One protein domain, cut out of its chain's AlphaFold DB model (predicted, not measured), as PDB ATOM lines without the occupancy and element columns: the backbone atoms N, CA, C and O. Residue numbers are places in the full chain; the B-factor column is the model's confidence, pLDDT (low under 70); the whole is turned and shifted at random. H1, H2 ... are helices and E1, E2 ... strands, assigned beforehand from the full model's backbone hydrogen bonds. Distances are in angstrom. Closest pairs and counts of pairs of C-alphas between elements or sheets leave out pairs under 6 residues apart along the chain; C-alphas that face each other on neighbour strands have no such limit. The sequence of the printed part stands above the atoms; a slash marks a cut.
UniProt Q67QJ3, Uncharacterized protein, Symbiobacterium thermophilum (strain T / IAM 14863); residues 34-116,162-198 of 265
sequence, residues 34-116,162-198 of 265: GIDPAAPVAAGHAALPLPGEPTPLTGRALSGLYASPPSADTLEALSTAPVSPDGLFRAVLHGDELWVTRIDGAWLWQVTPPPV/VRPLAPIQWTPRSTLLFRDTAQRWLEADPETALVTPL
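Overview. This is residues 34 to 116 and 162 to 198 of the 265 residues of an uncharacterized protein of Symbiobacterium thermophilum (strain T / IAM 14863) (UniProt Q67QJ3). Two antiparallel sheets are partly face to face as a sandwich, the smaller E1-E2-E3 and the larger, strongly twisted E4-E5-E6-E7, with helix H2 over the smaller sheet's other face. The small helix H1 is close to H2 but not clearly touching it, the closest C-alphas being those of Ala 42 and Leu 75, 7.4 A apart, and a long stretch with no named element, residues 44 to 71, joins the two. The printed part has 120 residues, in the order H1, H2, E1 to E7; the class is mixed, with 50 residues in named elements, under half. It is compact and rounded, with a radius of gyration of the C-alphas of 13.3 A and spans of 38 by 31 by 29 A.

Along the chain. H1 is residues 40 to 43, from C-alpha 40 at (0.234, 12.498, 6.102). H2 is residues 72 to 80, 12.9 A. E1 is residues 89 to 94, 16.1 A; E2 is 97 to 102, 16.9 A; E3 is 108 to 111. E4 is 164 to 170, 14.6 A; E5 is 176 to 180; E6 is 185 to 189; E7 is 194 to 197, ending at C-alpha 197 (12.059, -16.022, 8.216).

Arrangement. H2 is on the sheet of E1, E2 and E3, over E1 and E2 at a height over the sheet of 8.7 A, and its closest C-alphas to E1 are Leu 78 and Val 92, 5.9 A. Two meanders, each strand the antiparallel neighbour of the one before, make the sheets: N 92 and O 99 are 2.9 A apart, N 100 and O 109 2.9 A, N 169 and O 177 2.9 A, N 178 and O 186 3.0 A, N 187 and O 196 2.9 A, within hydrogen-bond range. Between the sheets, the closest C-alphas of E1 and E4 are Leu 93 and Ile 168, 7.3 A. In H2 every O i to N i+4 pair is within range; H1 is too short for one.

Size, cuts and confidence. Residues 117 to 161 are not printed, and C-alphas 116 and 162 are 7.6 A apart across the cut. The link from H1 to H2 is long, 28 residues. The mean pLDDT of the printed part is 77.0, and residues 34 to 69 and 105 to 106 are under 70.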
ATOM      1  N   GLY A  34      -5.517   6.767  18.409       51.25
ATOM      2  CA  GLY A  34      -5.806   6.732  16.968       51.25
ATOM      3  C   GLY A  34      -4.618   7.184  16.113       51.25
ATOM      4  O   GLY A  34      -3.663   7.745  16.642       51.25
ATOM      5  N   ILE A  35      -4.684   6.958  14.793       58.62
ATOM      6  CA  ILE A  35      -3.743   7.601  13.859       58.62
ATOM      7  C   ILE A  35      -3.976   9.110  13.947       58.62
ATOM      8  O   ILE A  35      -5.128   9.541  13.850       58.62
ATOM      9  N   ASP A  36      -2.916   9.900  14.136       62.47
ATOM     10  CA  ASP A  36      -3.036  11.360  14.190       62.47
ATOM     11  C   ASP A  36      -3.740  11.872  12.913       62.47
ATOM     12  O   ASP A  36      -3.220  11.685  11.810       62.47
ATOM     13  N   PRO A  37      -4.924  12.511  13.019       60.72
ATOM     14  CA  PRO A  37      -5.669  12.988  11.855       60.72
ATOM     15  C   PRO A  37      -4.926  14.077  11.067       60.72
ATOM     16  O   PRO A  37      -5.281  14.339   9.917       60.72
ATOM     17  N   ALA A  38      -3.918  14.725  11.661       58.44
ATOM     18  CA  ALA A  38      -3.051  15.681  10.980       58.44
ATOM     19  C   ALA A  38      -1.869  15.015  10.248       58.44
ATOM     20  O   ALA A  38      -1.168  15.689   9.487       58.44
ATOM     21  N   ALA A  39      -1.634  13.716  10.456       59.41
ATOM     22  CA  ALA A  39      -0.517  13.009   9.852       59.41
ATOM     23  C   ALA A  39      -0.725  12.777   8.346       59.41
ATOM     24  O   ALA A  39      -1.855  12.547   7.901       59.41
ATOM     25  N   PRO A  40       0.354  12.742   7.538       59.16
ATOM     26  CA  PRO A  40       0.234  12.498   6.102       59.16
ATOM     27  C   PRO A  40      -0.477  11.171   5.783       59.16
ATOM     28  O   PRO A  40      -1.269  11.124   4.843       59.16
ATOM     29  N   VAL A  41      -0.277  10.129   6.603       60.31
ATOM     30  CA  VAL A  41      -0.937   8.819   6.440       60.31
ATOM     31  C   VAL A  41      -2.460   8.908   6.571       60.31
ATOM     32  O   VAL A  41      -3.161   8.240   5.815       60.31
ATOM     33  N   ALA A  42      -2.993   9.766   7.449       54.72
ATOM     34  CA  ALA A  42      -4.442   9.945   7.603       54.72
ATOM     35  C   ALA A  42      -5.102  10.547   6.346       54.72
ATOM     36  O   ALA A  42      -6.276  10.307   6.078       54.72
ATOM     37  N   ALA A  43      -4.329  11.282   5.539       57.00
ATOM     38  CA  ALA A  43      -4.743  11.811   4.241       57.00
ATOM     39  C   ALA A  43      -4.392  10.879   3.058       57.00
ATOM     40  O   ALA A  43      -4.555  11.266   1.901       57.00
ATOM     41  N   GLY A  44      -3.886   9.666   3.323       48.69
ATOM     42  CA  GLY A  44      -3.441   8.722   2.292       48.69
ATOM     43  C   GLY A  44      -2.113   9.103   1.624       48.69
ATOM     44  O   GLY A  44      -1.767   8.556   0.576       48.69
ATOM     45  N   HIS A  45      -1.358  10.038   2.202       47.81
ATOM     46  CA  HIS A  45      -0.027  10.408   1.733       47.81
ATOM     47  C   HIS A  45       1.055   9.560   2.408       47.81
ATOM     48  O   HIS A  45       0.948   9.184   3.575       47.81
ATOM     49  N   ALA A  46       2.132   9.281   1.672       49.31
ATOM     50  CA  ALA A  46       3.329   8.692   2.256       49.31
ATOM     51  C   ALA A  46       3.892   9.641   3.320       49.31
ATOM     52  O   ALA A  46       4.117  10.821   3.039       49.31
ATOM     53  N   ALA A  47       4.108   9.131   4.528       52.62
ATOM     54  CA  ALA A  47       4.734   9.901   5.584       52.62
ATOM     55  C   ALA A  47       6.240   9.609   5.647       52.62
ATOM     56  O   ALA A  47       6.704   8.497   5.384       52.62
ATOM     57  N   LEU A  48       6.991  10.680   5.897       51.94
ATOM     58  CA  LEU A  48       8.443  10.692   6.015       51.94
ATOM     59  C   LEU A  48       8.805  10.573   7.506       51.94
ATOM     60  O   LEU A  48       8.176  11.263   8.312       51.94
ATOM     61  N   PRO A  49       9.823   9.777   7.881       53.06
ATOM     62  CA  PRO A  49      10.299   9.706   9.259       53.06
ATOM     63  C   PRO A  49      10.786  11.074   9.744       53.06
ATOM     64  O   PRO A  49      11.224  11.919   8.951       53.06
ATOM     65  N   LEU A  50      10.716  11.293  11.059       54.88
ATOM     66  CA  LEU A  50      11.133  12.555  11.662       54.88
ATOM     67  C   LEU A  50      12.664  12.732  11.570       54.88
ATOM     68  O   LEU A  50      13.411  11.749  11.530       54.88
ATOM     69  N   PRO A  51      13.175  13.979  11.556       47.16
ATOM     70  CA  PRO A  51      14.613  14.229  11.512       47.16
ATOM     71  C   PRO A  51      15.359  13.569  12.685       47.16
ATOM     72  O   PRO A  51      15.107  13.899  13.842       47.16
ATOM     73  N   GLY A  52      16.318  12.689  12.384       54.91
ATOM     74  CA  GLY A  52      17.163  12.016  13.382       54.91
ATOM     75  C   GLY A  52      16.673  10.636  13.828       54.91
ATOM     76  O   GLY A  52      17.396   9.961  14.559       54.91
ATOM     77  N   GLU A  53      15.503  10.192  13.370       54.81
ATOM     78  CA  GLU A  53      15.072   8.805  13.545       54.81
ATOM     79  C   GLU A  53      15.810   7.884  12.563       54.81
ATOM     80  O   GLU A  53      16.162   8.329  11.462       54.81
ATOM     81  N   PRO A  54      16.074   6.614  12.933       50.25
ATOM     82  CA  PRO A  54      16.558   5.634  11.976       50.25
ATOM     83  C   PRO A  54      15.529   5.540  10.854       50.25
ATOM     84  O   PRO A  54      14.436   5.010  11.021       50.25
ATOM     85  N   THR A  55      15.870   6.111   9.704       49.62
ATOM     86  CA  THR A  55      15.076   5.962   8.499       49.62
ATOM     87  C   THR A  55      15.037   4.465   8.203       49.62
ATOM     88  O   THR A  55      16.110   3.894   7.953       49.62
ATOM     89  N   PRO A  56      13.867   3.805   8.135       46.62
ATOM     90  CA  PRO A  56      13.821   2.647   7.277       46.62
ATOM     91  C   PRO A  56      14.227   3.220   5.919       46.62
ATOM     92  O   PRO A  56      13.595   4.152   5.426       46.62
ATOM     93  N   LEU A  57      15.292   2.691   5.315       49.81
ATOM     94  CA  LEU A  57      15.686   2.973   3.930       49.81
ATOM     95  C   LEU A  57      16.648   4.162   3.697       49.81
ATOM     96  O   LEU A  57      16.354   5.086   2.937       49.81
ATOM     97  N   THR A  58      17.900   4.059   4.161       40.03
ATOM     98  CA  THR A  58      18.996   4.654   3.365       40.03
ATOM     99  C   THR A  58      19.027   3.938   2.006       40.03
ATOM    100  O   THR A  58      19.418   2.776   1.927       40.03
ATOM    101  N   GLY A  59      18.575   4.604   0.938       42.72
ATOM    102  CA  GLY A  59      18.625   4.079  -0.436       42.72
ATOM    103  C   GLY A  59      17.332   3.474  -1.000       42.72
ATOM    104  O   GLY A  59      17.381   2.900  -2.086       42.72
ATOM    105  N   ARG A  60      16.172   3.617  -0.340       40.47
ATOM    106  CA  ARG A  60      14.864   3.369  -0.985       40.47
ATOM    107  C   ARG A  60      13.915   4.545  -0.744       40.47
ATOM    108  O   ARG A  60      14.017   5.238   0.261       40.47
ATOM    109  N   ALA A  61      13.043   4.817  -1.712       36.06
ATOM    110  CA  ALA A  61      12.179   5.991  -1.695       36.06
ATOM    111  C   ALA A  61      11.167   5.926  -0.541       36.06
ATOM    112  O   ALA A  61      10.437   4.947  -0.403       36.06
ATOM    113  N   LEU A  62      11.073   7.013   0.227       43.41
ATOM    114  CA  LEU A  62      10.144   7.210   1.348       43.41
ATOM    115  C   LEU A  62       8.691   7.492   0.907       43.41
ATOM    116  O   LEU A  62       7.969   8.321   1.444       43.41
ATOM    117  N   SER A  63       8.280   6.780  -0.130       39.16
ATOM    118  CA  SER A  63       6.914   6.633  -0.633       39.16
ATOM    119  C   SER A  63       6.707   5.241  -1.250       39.16
ATOM    120  O   SER A  63       5.738   5.014  -1.964       39.16
ATOM    121  N   GLY A  64       7.626   4.300  -0.999       36.31
ATOM    122  CA  GLY A  64       7.794   3.077  -1.785       36.31
ATOM    123  C   GLY A  64       7.693   1.775  -1.000       36.31
ATOM    124  O   GLY A  64       8.506   0.884  -1.225       36.31
ATOM    125  N   LEU A  65       6.726   1.640  -0.094       42.88
ATOM    126  CA  LEU A  65       6.483   0.372   0.603       42.88
ATOM    127  C   LEU A  65       5.045  -0.131   0.468       42.88
ATOM    128  O   LEU A  65       4.579  -0.889   1.308       42.88
ATOM    129  N   TYR A  66       4.358   0.249  -0.606       48.41
ATOM    130  CA  TYR A  66       3.166  -0.468  -1.034       48.41
ATOM    131  C   TYR A  66       3.316  -0.882  -2.485       48.41
ATOM    132  O   TYR A  66       3.761  -0.085  -3.315       48.41
ATOM    133  N   ALA A  67       2.893  -2.099  -2.814       46.75
ATOM    134  CA  ALA A  67       2.603  -2.432  -4.202       46.75
ATOM    135  C   ALA A  67       1.414  -1.590  -4.721       46.75
ATOM    136  O   ALA A  67       1.285  -1.381  -5.928       46.75
ATOM    137  N   SER A  68       0.551  -1.087  -3.822       57.06
ATOM    138  CA  SER A  68      -0.612  -0.225  -4.099       57.06
ATOM    139  C   SER A  68      -0.999   0.617  -2.871       57.06
ATOM    140  O   SER A  68      -0.865   0.113  -1.769       57.06
ATOM    141  N   PRO A  69      -1.481   1.869  -2.996       67.94
ATOM    142  CA  PRO A  69      -1.892   2.680  -1.840       67.94
ATOM    143  C   PRO A  69      -2.922   1.973  -0.933       67.94
ATOM    144  O   PRO A  69      -3.775   1.259  -1.466       67.94
ATOM    145  N   PRO A  70      -2.901   2.192   0.401       76.56
ATOM    146  CA  PRO A  70      -3.890   1.600   1.302       76.56
ATOM    147  C   PRO A  70      -5.297   2.087   0.956       76.56
ATOM    148  O   PRO A  70      -5.505   3.262   0.642       76.56
ATOM    149  N   SER A  71      -6.279   1.190   1.047       82.75
ATOM    150  CA  SER A  71      -7.688   1.564   0.937       82.75
ATOM    151  C   SER A  71      -8.145   2.350   2.176       82.75
ATOM    152  O   SER A  71      -7.513   2.301   3.235       82.75
ATOM    153  N   ALA A  72      -9.272   3.059   2.060       83.31
ATOM    154  CA  ALA A  72      -9.902   3.712   3.209       83.31
ATOM    155  C   ALA A  72     -10.250   2.696   4.312       83.31
ATOM    156  O   ALA A  72      -9.978   2.955   5.481       83.31
ATOM    157  N   ASP A  73     -10.743   1.516   3.926       87.75
ATOM    158  CA  ASP A  73     -11.072   0.424   4.847       87.75
ATOM    159  C   ASP A  73      -9.822  -0.094   5.583       87.75
ATOM    160  O   ASP A  73      -9.877  -0.387   6.778       87.75
ATOM    161  N   THR A  74      -8.664  -0.157   4.909       87.12
ATOM    162  CA  THR A  74      -7.381  -0.507   5.542       87.12
ATOM    163  C   THR A  74      -6.965   0.545   6.569       87.12
ATOM    164  O   THR A  74      -6.541   0.191   7.670       87.12
ATOM    165  N   LEU A  75      -7.094   1.837   6.244       85.38
ATOM    166  CA  LEU A  75      -6.772   2.925   7.176       85.38
ATOM    167  C   LEU A  75      -7.706   2.925   8.397       85.38
ATOM    168  O   LEU A  75      -7.240   3.074   9.529       85.38
ATOM    169  N   GLU A  76      -9.004   2.697   8.187       86.50
ATOM    170  CA  GLU A  76      -9.987   2.558   9.265       86.50
ATOM    171  C   GLU A  76      -9.652   1.360  10.167       86.50
ATOM    172  O   GLU A  76      -9.593   1.496  11.395       86.50
ATOM    173  N   ALA A  77      -9.331   0.208   9.575       90.12
ATOM    174  CA  ALA A  77      -8.945  -0.981  10.323       90.12
ATOM    175  C   ALA A  77      -7.646  -0.771  11.127       90.12
ATOM    176  O   ALA A  77      -7.570  -1.161  12.292       90.12
ATOM    177  N   LEU A  78      -6.641  -0.090  10.564       88.06
ATOM    178  CA  LEU A  78      -5.412   0.265  11.286       88.06
ATOM    179  C   LEU A  78      -5.695   1.171  12.488       88.06
ATOM    180  O   LEU A  78      -5.140   0.949  13.568       88.06
ATOM    181  N   SER A  79      -6.589   2.154  12.335       85.69
ATOM    182  CA  SER A  79      -6.924   3.110  13.399       85.69
ATOM    183  C   SER A  79      -7.515   2.454  14.657       85.69
ATOM    184  O   SER A  79      -7.412   3.011  15.753       85.69
ATOM    185  N   THR A  80      -8.076   1.248  14.516       88.31
ATOM    186  CA  THR A  80      -8.710   0.476  15.597       88.31
ATOM    187  C   THR A  80      -7.960  -0.807  15.971       88.31
ATOM    188  O   THR A  80      -8.303  -1.438  16.969       88.31
ATOM    189  N   ALA A  81      -6.905  -1.173  15.234       91.62
ATOM    190  CA  ALA A  81      -6.110  -2.378  15.470       91.62
ATOM    191  C   ALA A  81      -5.469  -2.439  16.879       91.62
ATOM    192  O   ALA A  81      -5.298  -1.417  17.548       91.62
ATOM    193  N   PRO A  82      -5.061  -3.617  17.371       92.56
ATOM    194  CA  PRO A  82      -4.259  -3.704  18.586       92.56
ATOM    195  C   PRO A  82      -2.926  -2.960  18.440       92.56
ATOM    196  O   PRO A  82      -2.238  -3.077  17.422       92.56
ATOM    197  N   VAL A  83      -2.560  -2.218  19.483       93.19
ATOM    198  CA  VAL A  83      -1.285  -1.498  19.564       93.19
ATOM    199  C   VAL A  83      -0.169  -2.457  19.988       93.19
ATOM    200  O   VAL A  83      -0.413  -3.372  20.779       93.19
ATOM    201  N   SER A  84       1.041  -2.256  19.467       94.88
ATOM    202  CA  SER A  84       2.247  -2.959  19.913       94.88
ATOM    203  C   SER A  84       2.541  -2.703  21.403       94.88
ATOM    204  O   SER A  84       2.127  -1.681  21.952       94.88
ATOM    205  N   PRO A  85       3.267  -3.596  22.099       93.31
ATOM    206  CA  PRO A  85       3.563  -3.436  23.525       93.31
ATOM    207  C   PRO A  85       4.280  -2.139  23.919       93.31
ATOM    208  O   PRO A  85       4.074  -1.652  25.028       93.31
ATOM    209  N   ASP A  86       5.089  -1.563  23.029       92.88
ATOM    210  CA  ASP A  86       5.747  -0.263  23.236       92.88
ATOM    211  C   ASP A  86       4.844   0.955  22.988       92.88
ATOM    212  O   ASP A  86       5.254   2.084  23.255       92.88
ATOM    213  N   GLY A  87       3.617   0.756  22.499       92.00
ATOM    214  CA  GLY A  87       2.697   1.852  22.224       92.00
ATOM    215  C   GLY A  87       2.978   2.611  20.926       92.00
ATOM    216  O   GLY A  87       2.422   3.694  20.758       92.00
ATOM    217  N   LEU A  88       3.833   2.104  20.029       89.69
ATOM    218  CA  LEU A  88       4.280   2.851  18.846       89.69
ATOM    219  C   LEU A  88       3.618   2.414  17.540       89.69
ATOM    220  O   LEU A  88       3.450   3.244  16.645       89.69
ATOM    221  N   PHE A  89       3.220   1.149  17.414       91.50
ATOM    222  CA  PHE A  89       2.816   0.552  16.144       91.50
ATOM    223  C   PHE A  89       1.431  -0.081  16.188       91.50
ATOM    224  O   PHE A  89       0.923  -0.507  17.223       91.50
ATOM    225  N   ARG A  90       0.818  -0.160  15.011       92.62
ATOM    226  CA  ARG A  90      -0.456  -0.828  14.738       92.62
ATOM    227  C   ARG A  90      -0.289  -1.685  13.496       92.62
ATOM    228  O   ARG A  90       0.395  -1.275  12.561       92.62
ATOM    229  N   ALA A  91      -0.912  -2.857  13.488       94.00
ATOM    230  CA  ALA A  91      -0.819  -3.790  12.377       94.00
ATOM    231  C   ALA A  91      -2.170  -4.430  12.074       94.00
ATOM    232  O   ALA A  91      -2.916  -4.772  12.992       94.00
ATOM    233  N   VAL A  92      -2.467  -4.620  10.792       93.88
ATOM    234  CA  VAL A  92      -3.678  -5.310  10.349       93.88
ATOM    235  C   VAL A  92      -3.389  -6.187   9.140       93.88
ATOM    236  O   VAL A  92      -2.702  -5.774   8.211       93.88
ATOM    237  N   LEU A  93      -3.941  -7.398   9.150       93.31
ATOM    238  CA  LEU A  93      -4.084  -8.220   7.957       93.31
ATOM    239  C   LEU A  93      -5.461  -7.905   7.366       93.31
ATOM    240  O   LEU A  93      -6.477  -8.226   7.983       93.31
ATOM    241  N   HIS A  94      -5.497  -7.234   6.219       89.50
ATOM    242  CA  HIS A  94      -6.728  -6.864   5.527       89.50
ATOM    243  C   HIS A  94      -6.715  -7.477   4.124       89.50
ATOM    244  O   HIS A  94      -5.839  -7.179   3.313       89.50
ATOM    245  N   GLY A  95      -7.667  -8.371   3.844       87.12
ATOM    246  CA  GLY A  95      -7.566  -9.257   2.684       87.12
ATOM    247  C   GLY A  95      -6.323 -10.146   2.800       87.12
ATOM    248  O   GLY A  95      -6.120 -10.776   3.836       87.12
ATOM    249  N   ASP A  96      -5.480 -10.138   1.767       86.31
ATOM    250  CA  ASP A  96      -4.217 -10.890   1.736       86.31
ATOM    251  C   ASP A  96      -2.986 -10.000   1.984       86.31
ATOM    252  O   ASP A  96      -1.851 -10.388   1.698       86.31
ATOM    253  N   GLU A  97      -3.200  -8.781   2.478       88.94
ATOM    254  CA  GLU A  97      -2.147  -7.796   2.679       88.94
ATOM    255  C   GLU A  97      -1.990  -7.472   4.160       88.94
ATOM    256  O   GLU A  97      -2.955  -7.165   4.863       88.94
ATOM    257  N   LEU A  98      -0.750  -7.524   4.637       91.19
ATOM    258  CA  LEU A  98      -0.406  -7.147   5.998       91.19
ATOM    259  C   LEU A  98       0.167  -5.735   5.990       91.19
ATOM    260  O   LEU A  98       1.108  -5.446   5.260       91.19
ATOM    261  N   TRP A  99      -0.408  -4.868   6.810       90.00
ATOM    262  CA  TRP A  99      -0.097  -3.448   6.881       90.00
ATOM    263  C   TRP A  99       0.348  -3.083   8.286       90.00
ATOM    264  O   TRP A  99      -0.248  -3.552   9.254       90.00
ATOM    265  N   VAL A 100       1.366  -2.231   8.399       89.12
ATOM    266  CA  VAL A 100       1.905  -1.763   9.680       89.12
ATOM    267  C   VAL A 100       2.103  -0.253   9.632       89.12
ATOM    268  O   VAL A 100       2.771   0.257   8.735       89.12
ATOM    269  N   THR A 101       1.532   0.473  10.594       86.19
ATOM    270  CA  THR A 101       1.686   1.930  10.740       86.19
ATOM    271  C   THR A 101       2.249   2.282  12.105       86.19
ATOM    272  O   THR A 101       1.973   1.602  13.095       86.19
ATOM    273  N   ARG A 102       2.991   3.385  12.169       85.31
ATOM    274  CA  ARG A 102       3.265   4.072  13.428       85.31
ATOM    275  C   ARG A 102       2.043   4.890  13.856       85.31
ATOM    276  O   ARG A 102       1.357   5.462  13.015       85.31
ATOM    277  N   ILE A 103       1.758   4.952  15.155       83.00
ATOM    278  CA  ILE A 103       0.541   5.589  15.693       83.00
ATOM    279  C   ILE A 103       0.469   7.085  15.385       83.00
ATOM    280  O   ILE A 103      -0.602   7.598  15.081       83.00
ATOM    281  N   ASP A 104       1.597   7.788  15.389       72.25
ATOM    282  CA  ASP A 104       1.646   9.199  14.983       72.25
ATOM    283  C   ASP A 104       1.472   9.404  13.468       72.25
ATOM    284  O   ASP A 104       1.559  10.527  12.978       72.25
ATOM    285  N   GLY A 105       1.252   8.329  12.705       68.00
ATOM    286  CA  GLY A 105       1.095   8.367  11.260       68.00
ATOM    287  C   GLY A 105       2.351   8.841  10.529       68.00
ATOM    288  O   GLY A 105       2.250   9.223   9.362       68.00
ATOM    289  N   ALA A 106       3.524   8.823  11.180       65.56
ATOM    290  CA  ALA A 106       4.782   9.247  10.573       65.56
ATOM    291  C   ALA A 106       5.246   8.312   9.449       65.56
ATOM    292  O   ALA A 106       6.055   8.727   8.623       65.56
ATOM    293  N   TRP A 107       4.741   7.073   9.390       71.44
ATOM    294  CA  TRP A 107       4.892   6.168   8.247       71.44
ATOM    295  C   TRP A 107       3.969   4.940   8.358       71.44
ATOM    296  O   TRP A 107       3.428   4.603   9.417       71.44
ATOM    297  N   LEU A 108       3.759   4.298   7.210       78.12
ATOM    298  CA  LEU A 108       2.981   3.075   7.023       78.12
ATOM    299  C   LEU A 108       3.643   2.264   5.900       78.12
ATOM    300  O   LEU A 108       4.193   2.831   4.954       78.12
ATOM    301  N   TRP A 109       3.629   0.940   6.031       77.75
ATOM    302  CA  TRP A 109       4.176   0.017   5.041       77.75
ATOM    303  C   TRP A 109       3.341  -1.255   4.912       77.75
ATOM    304  O   TRP A 109       2.691  -1.693   5.864       77.75
ATOM    305  N   GLN A 110       3.379  -1.840   3.718       84.25
ATOM    306  CA  GLN A 110       2.856  -3.165   3.422       84.25
ATOM    307  C   GLN A 110       3.983  -4.188   3.584       84.25
ATOM    308  O   GLN A 110       5.066  -4.051   3.012       84.25
ATOM    309  N   VAL A 111       3.715  -5.228   4.364       86.56
ATOM    310  CA  VAL A 111       4.640  -6.322   4.626       86.56
ATOM    311  C   VAL A 111       4.682  -7.254   3.422       86.56
ATOM    312  O   VAL A 111       3.678  -7.866   3.058       86.56
ATOM    313  N   THR A 112       5.872  -7.405   2.844       85.44
ATOM    314  CA  THR A 112       6.127  -8.332   1.738       85.44
ATOM    315  C   THR A 112       6.967  -9.502   2.241       85.44
ATOM    316  O   THR A 112       8.130  -9.295   2.602       85.44
ATOM    317  N   PRO A 113       6.426 -10.734   2.266       88.06
ATOM    318  CA  PRO A 113       7.210 -11.905   2.621       88.06
ATOM    319  C   PRO A 113       8.403 -12.092   1.665       88.06
ATOM    320  O   PRO A 113       8.258 -11.924   0.450       88.06
ATOM    321  N   PRO A 114       9.587 -12.470   2.172       87.44
ATOM    322  CA  PRO A 114      10.710 -12.843   1.328       87.44
ATOM    323  C   PRO A 114      10.393 -14.123   0.531       87.44
ATOM    324  O   PRO A 114       9.580 -14.937   0.979       87.44
ATOM    325  N   PRO A 115      11.055 -14.366  -0.615       86.88
ATOM    326  CA  PRO A 115      10.855 -15.577  -1.407       86.88
ATOM    327  C   PRO A 115      11.033 -16.881  -0.612       86.88
ATOM    328  O   PRO A 115      11.750 -16.950   0.395       86.88
ATOM    329  N   VAL A 116      10.403 -17.955  -1.090       85.44
ATOM    330  CA  VAL A 116      10.675 -19.305  -0.575       85.44
ATOM    331  C   VAL A 116      12.147 -19.637  -0.837       85.44
ATOM    332  O   VAL A 116      12.646 -19.437  -1.940       85.44
ATOM    333  N   VAL A 162       3.573 -16.021  -2.422       86.75
ATOM    334  CA  VAL A 162       3.862 -15.955  -0.987       86.75
ATOM    335  C   VAL A 162       3.161 -14.744  -0.390       86.75
ATOM    336  O   VAL A 162       3.582 -13.608  -0.604       86.75
ATOM    337  N   ARG A 163       2.108 -14.992   0.392       91.00
ATOM    338  CA  ARG A 163       1.305 -13.948   1.044       91.00
ATOM    339  C   ARG A 163       1.283 -14.138   2.559       91.00
ATOM    340  O   ARG A 163       1.381 -15.283   3.004       91.00
ATOM    341  N   PRO A 164       1.170 -13.061   3.353       92.00
ATOM    342  CA  PRO A 164       0.984 -13.166   4.794       92.00
ATOM    343  C   PRO A 164      -0.350 -13.851   5.132       92.00
ATOM    344  O   PRO A 164      -1.349 -13.691   4.439       92.00
ATOM    345  N   LEU A 165      -0.360 -14.604   6.227       92.62
ATOM    346  CA  LEU A 165      -1.488 -15.349   6.763       92.62
ATOM    347  C   LEU A 165      -1.604 -15.133   8.272       92.62
ATOM    348  O   LEU A 165      -0.616 -14.953   8.989       92.62
ATOM    349  N   ALA A 166      -2.837 -15.244   8.756       86.19
ATOM    350  CA  ALA A 166      -3.146 -15.268  10.175       86.19
ATOM    351  C   ALA A 166      -2.602 -16.545  10.873       86.19
ATOM    352  O   ALA A 166      -2.432 -17.597  10.237       86.19
ATOM    353  N   PRO A 167      -2.387 -16.511  12.201       85.31
ATOM    354  CA  PRO A 167      -2.554 -15.352  13.079       85.31
ATOM    355  C   PRO A 167      -1.429 -14.325  12.903       85.31
ATOM    356  O   PRO A 167      -0.292 -14.692  12.618       85.31
ATOM    357  N   ILE A 168      -1.762 -13.047  13.100       91.44
ATOM    358  CA  ILE A 168      -0.778 -11.983  13.323       91.44
ATOM    359  C   ILE A 168      -0.721 -11.705  14.823       91.44
ATOM    360  O   ILE A 168      -1.764 -11.616  15.473       91.44
ATOM    361  N   GLN A 169       0.477 -11.600  15.385       91.81
ATOM    362  CA  GLN A 169       0.642 -11.346  16.811       91.81
ATOM    363  C   GLN A 169       1.809 -10.410  17.080       91.81
ATOM    364  O   GLN A 169       2.895 -10.567  16.522       91.81
ATOM    365  N   TRP A 170       1.584  -9.451  17.972       93.31
ATOM    366  CA  TRP A 170       2.667  -8.660  18.530       93.31
ATOM    367  C   TRP A 170       3.491  -9.507  19.492       93.31
ATOM    368  O   TRP A 170       2.950 -10.220  20.339       93.31
ATOM    369  N   THR A 171       4.808  -9.416  19.369       91.19
ATOM    370  CA  THR A 171       5.741 -10.032  20.310       91.19
ATOM    371  C   THR A 171       6.005  -9.079  21.478       91.19
ATOM    372  O   THR A 171       5.804  -7.872  21.332       91.19
ATOM    373  N   PRO A 172       6.538  -9.561  22.618       87.50
ATOM    374  CA  PRO A 172       6.993  -8.685  23.704       87.50
ATOM    375  C   PRO A 172       8.039  -7.635  23.289       87.50
ATOM    376  O   PRO A 172       8.265  -6.683  24.025       87.50
ATOM    377  N   ARG A 173       8.685  -7.809  22.127       88.88
ATOM    378  CA  ARG A 173       9.685  -6.891  21.560       88.88
ATOM    379  C   ARG A 173       9.088  -5.912  20.542       88.88
ATOM    380  O   ARG A 173       9.843  -5.281  19.816       88.88
ATOM    381  N   SER A 174       7.760  -5.845  20.438       91.94
ATOM    382  CA  SER A 174       7.034  -5.025  19.455       91.94
ATOM    383  C   SER A 174       7.324  -5.347  17.990       91.94
ATOM    384  O   SER A 174       6.980  -4.573  17.101       91.94
ATOM    385  N   THR A 175       7.883  -6.521  17.712       92.44
ATOM    386  CA  THR A 175       7.914  -7.081  16.361       92.44
ATOM    387  C   THR A 175       6.602  -7.798  16.065       92.44
ATOM    388  O   THR A 175       5.844  -8.159  16.973       92.44
ATOM    389  N   LEU A 176       6.304  -7.992  14.785       93.56
ATOM    390  CA  LEU A 176       5.078  -8.623  14.326       93.56
ATOM    391  C   LEU A 176       5.373 -10.028  13.812       93.56
ATOM    392  O   LEU A 176       6.125 -10.207  12.857       93.56
ATOM    393  N   LEU A 177       4.755 -11.028  14.426       94.81
ATOM    394  CA  LEU A 177       4.905 -12.426  14.053       94.81
ATOM    395  C   LEU A 177       3.682 -12.891  13.259       94.81
ATOM    396  O   LEU A 177       2.545 -12.655  13.667       94.81
ATOM    397  N   PHE A 178       3.919 -13.555  12.132       94.69
ATOM    398  CA  PHE A 178       2.873 -14.037  11.229       94.69
ATOM    399  C   PHE A 178       3.360 -15.246  10.422       94.69
ATOM    400  O   PHE A 178       4.548 -15.586  10.441       94.69
ATOM    401  N   ARG A 179       2.444 -15.909   9.710       94.50
ATOM    402  CA  ARG A 179       2.790 -16.994   8.777       94.50
ATOM    403  C   ARG A 179       2.697 -16.532   7.338       94.50
ATOM    404  O   ARG A 179       2.009 -15.561   7.061       94.50
ATOM    405  N   ASP A 180       3.323 -17.245   6.415       93.62
ATOM    406  CA  ASP A 180       3.035 -17.095   4.989       93.62
ATOM    407  C   ASP A 180       2.262 -18.292   4.412       93.62
ATOM    408  O   ASP A 180       2.034 -19.303   5.081       93.62
ATOM    409  N   THR A 181       1.856 -18.195   3.146       93.25
ATOM    410  CA  THR A 181       1.208 -19.290   2.399       93.25
ATOM    411  C   THR A 181       2.085 -20.540   2.266       93.25
ATOM    412  O   THR A 181       1.549 -21.634   2.096       93.25
ATOM    413  N   ALA A 182       3.407 -20.420   2.438       92.06
ATOM    414  CA  ALA A 182       4.339 -21.544   2.536       92.06
ATOM    415  C   ALA A 182       4.437 -22.133   3.962       92.06
ATOM    416  O   ALA A 182       5.269 -23.005   4.210       92.06
ATOM    417  N   GLN A 183       3.584 -21.689   4.894       92.81
ATOM    418  CA  GLN A 183       3.528 -22.117   6.296       92.81
ATOM    419  C   GLN A 183       4.819 -21.851   7.086       92.81
ATOM    420  O   GLN A 183       5.051 -22.487   8.122       92.81
ATOM    421  N   ARG A 184       5.659 -20.918   6.623       94.00
ATOM    422  CA  ARG A 184       6.826 -20.448   7.374       94.00
ATOM    423  C   ARG A 184       6.377 -19.427   8.405       94.00
ATOM    424  O   ARG A 184       5.455 -18.659   8.150       94.00
ATOM    425  N   TRP A 185       7.063 -19.388   9.541       95.50
ATOM    426  CA  TRP A 185       6.936 -18.285  10.487       95.50
ATOM    427  C   TRP A 185       7.901 -17.167  10.119       95.50
ATOM    428  O   TRP A 185       9.074 -17.423   9.843       95.50
ATOM    429  N   LEU A 186       7.398 -15.936  10.117       95.00
ATOM    430  CA  LEU A 186       8.165 -14.739   9.804       95.00
ATOM    431  C   LEU A 186       7.964 -13.687  10.880       95.00
ATOM    432  O   LEU A 186       6.861 -13.507  11.398       95.00
ATOM    433  N   GLU A 187       9.041 -12.972  11.163       94.19
ATOM    434  CA  GLU A 187       9.052 -11.817  12.041       94.19
ATOM    435  C   GLU A 187       9.296 -10.565  11.198       94.19
ATOM    436  O   GLU A 187      10.299 -10.462  10.488       94.19
ATOM    437  N   ALA A 188       8.348  -9.635  11.251       91.81
ATOM    438  CA  ALA A 188       8.477  -8.297  10.705       91.81
ATOM    439  C   ALA A 188       8.879  -7.341  11.828       91.81
ATOM    440  O   ALA A 188       8.177  -7.221  12.830       91.81
ATOM    441  N   ASP A 189       9.992  -6.649  11.642       90.06
ATOM    442  CA  ASP A 189      10.399  -5.537  12.487       90.06
ATOM    443  C   ASP A 189       9.775  -4.252  11.923       90.06
ATOM    444  O   ASP A 189      10.126  -3.859  10.804       90.06
ATOM    445  N   PRO A 190       8.832  -3.610  12.643       86.31
ATOM    446  CA  PRO A 190       8.252  -2.358  12.201       86.31
ATOM    447  C   PRO A 190       9.335  -1.313  11.953       86.31
ATOM    448  O   PRO A 190       9.369  -0.757  10.859       86.31
ATOM    449  N   GLU A 191      10.242  -1.080  12.902       82.50
ATOM    450  CA  GLU A 191      11.194   0.037  12.851       82.50
ATOM    451  C   GLU A 191      12.073  -0.003  11.602       82.50
ATOM    452  O   GLU A 191      12.372   1.032  11.002       82.50
ATOM    453  N   THR A 192      12.469  -1.205  11.186       78.88
ATOM    454  CA  THR A 192      13.373  -1.399  10.047       78.88
ATOM    455  C   THR A 192      12.669  -1.834   8.763       78.88
ATOM    456  O   THR A 192      13.300  -1.853   7.701       78.88
ATOM    457  N   ALA A 193      11.377  -2.173   8.833       78.56
ATOM    458  CA  ALA A 193      10.608  -2.831   7.775       78.56
ATOM    459  C   ALA A 193      11.275  -4.117   7.238       78.56
ATOM    460  O   ALA A 193      11.097  -4.498   6.074       78.56
ATOM    461  N   LEU A 194      12.084  -4.784   8.068       82.06
ATOM    462  CA  LEU A 194      12.727  -6.047   7.722       82.06
ATOM    463  C   LEU A 194      11.803  -7.212   8.055       82.06
ATOM    464  O   LEU A 194      11.275  -7.305   9.157       82.06
ATOM    465  N   VAL A 195      11.657  -8.130   7.101       88.88
ATOM    466  CA  VAL A 195      10.912  -9.379   7.278       88.88
ATOM    467  C   VAL A 195      11.893 -10.534   7.236       88.88
ATOM    468  O   VAL A 195      12.520 -10.790   6.205       88.88
ATOM    469  N   THR A 196      12.019 -11.238   8.354       90.19
ATOM    470  CA  THR A 196      12.989 -12.318   8.520       90.19
ATOM    471  C   THR A 196      12.262 -13.644   8.721       90.19
ATOM    472  O   THR A 196      11.403 -13.736   9.601       90.19
ATOM    473  N   PRO A 197      12.577 -14.691   7.938       93.62
ATOM    474  CA  PRO A 197      12.059 -16.022   8.216       93.62
ATOM    475  C   PRO A 197      12.706 -16.572   9.493       93.62
ATOM    476  O   PRO A 197      13.930 -16.525   9.655       93.62
ATOM    477  N   LEU A 198      11.889 -17.127  10.386       95.31
ATOM    478  CA  LEU A 198      12.374 -17.910  11.521       95.31
ATOM    479  C   LEU A 198      12.874 -19.284  11.049       95.31
ATOM    480  O   LEU A 198      12.731 -19.627   9.872       95.31
TER     481      LEU A 198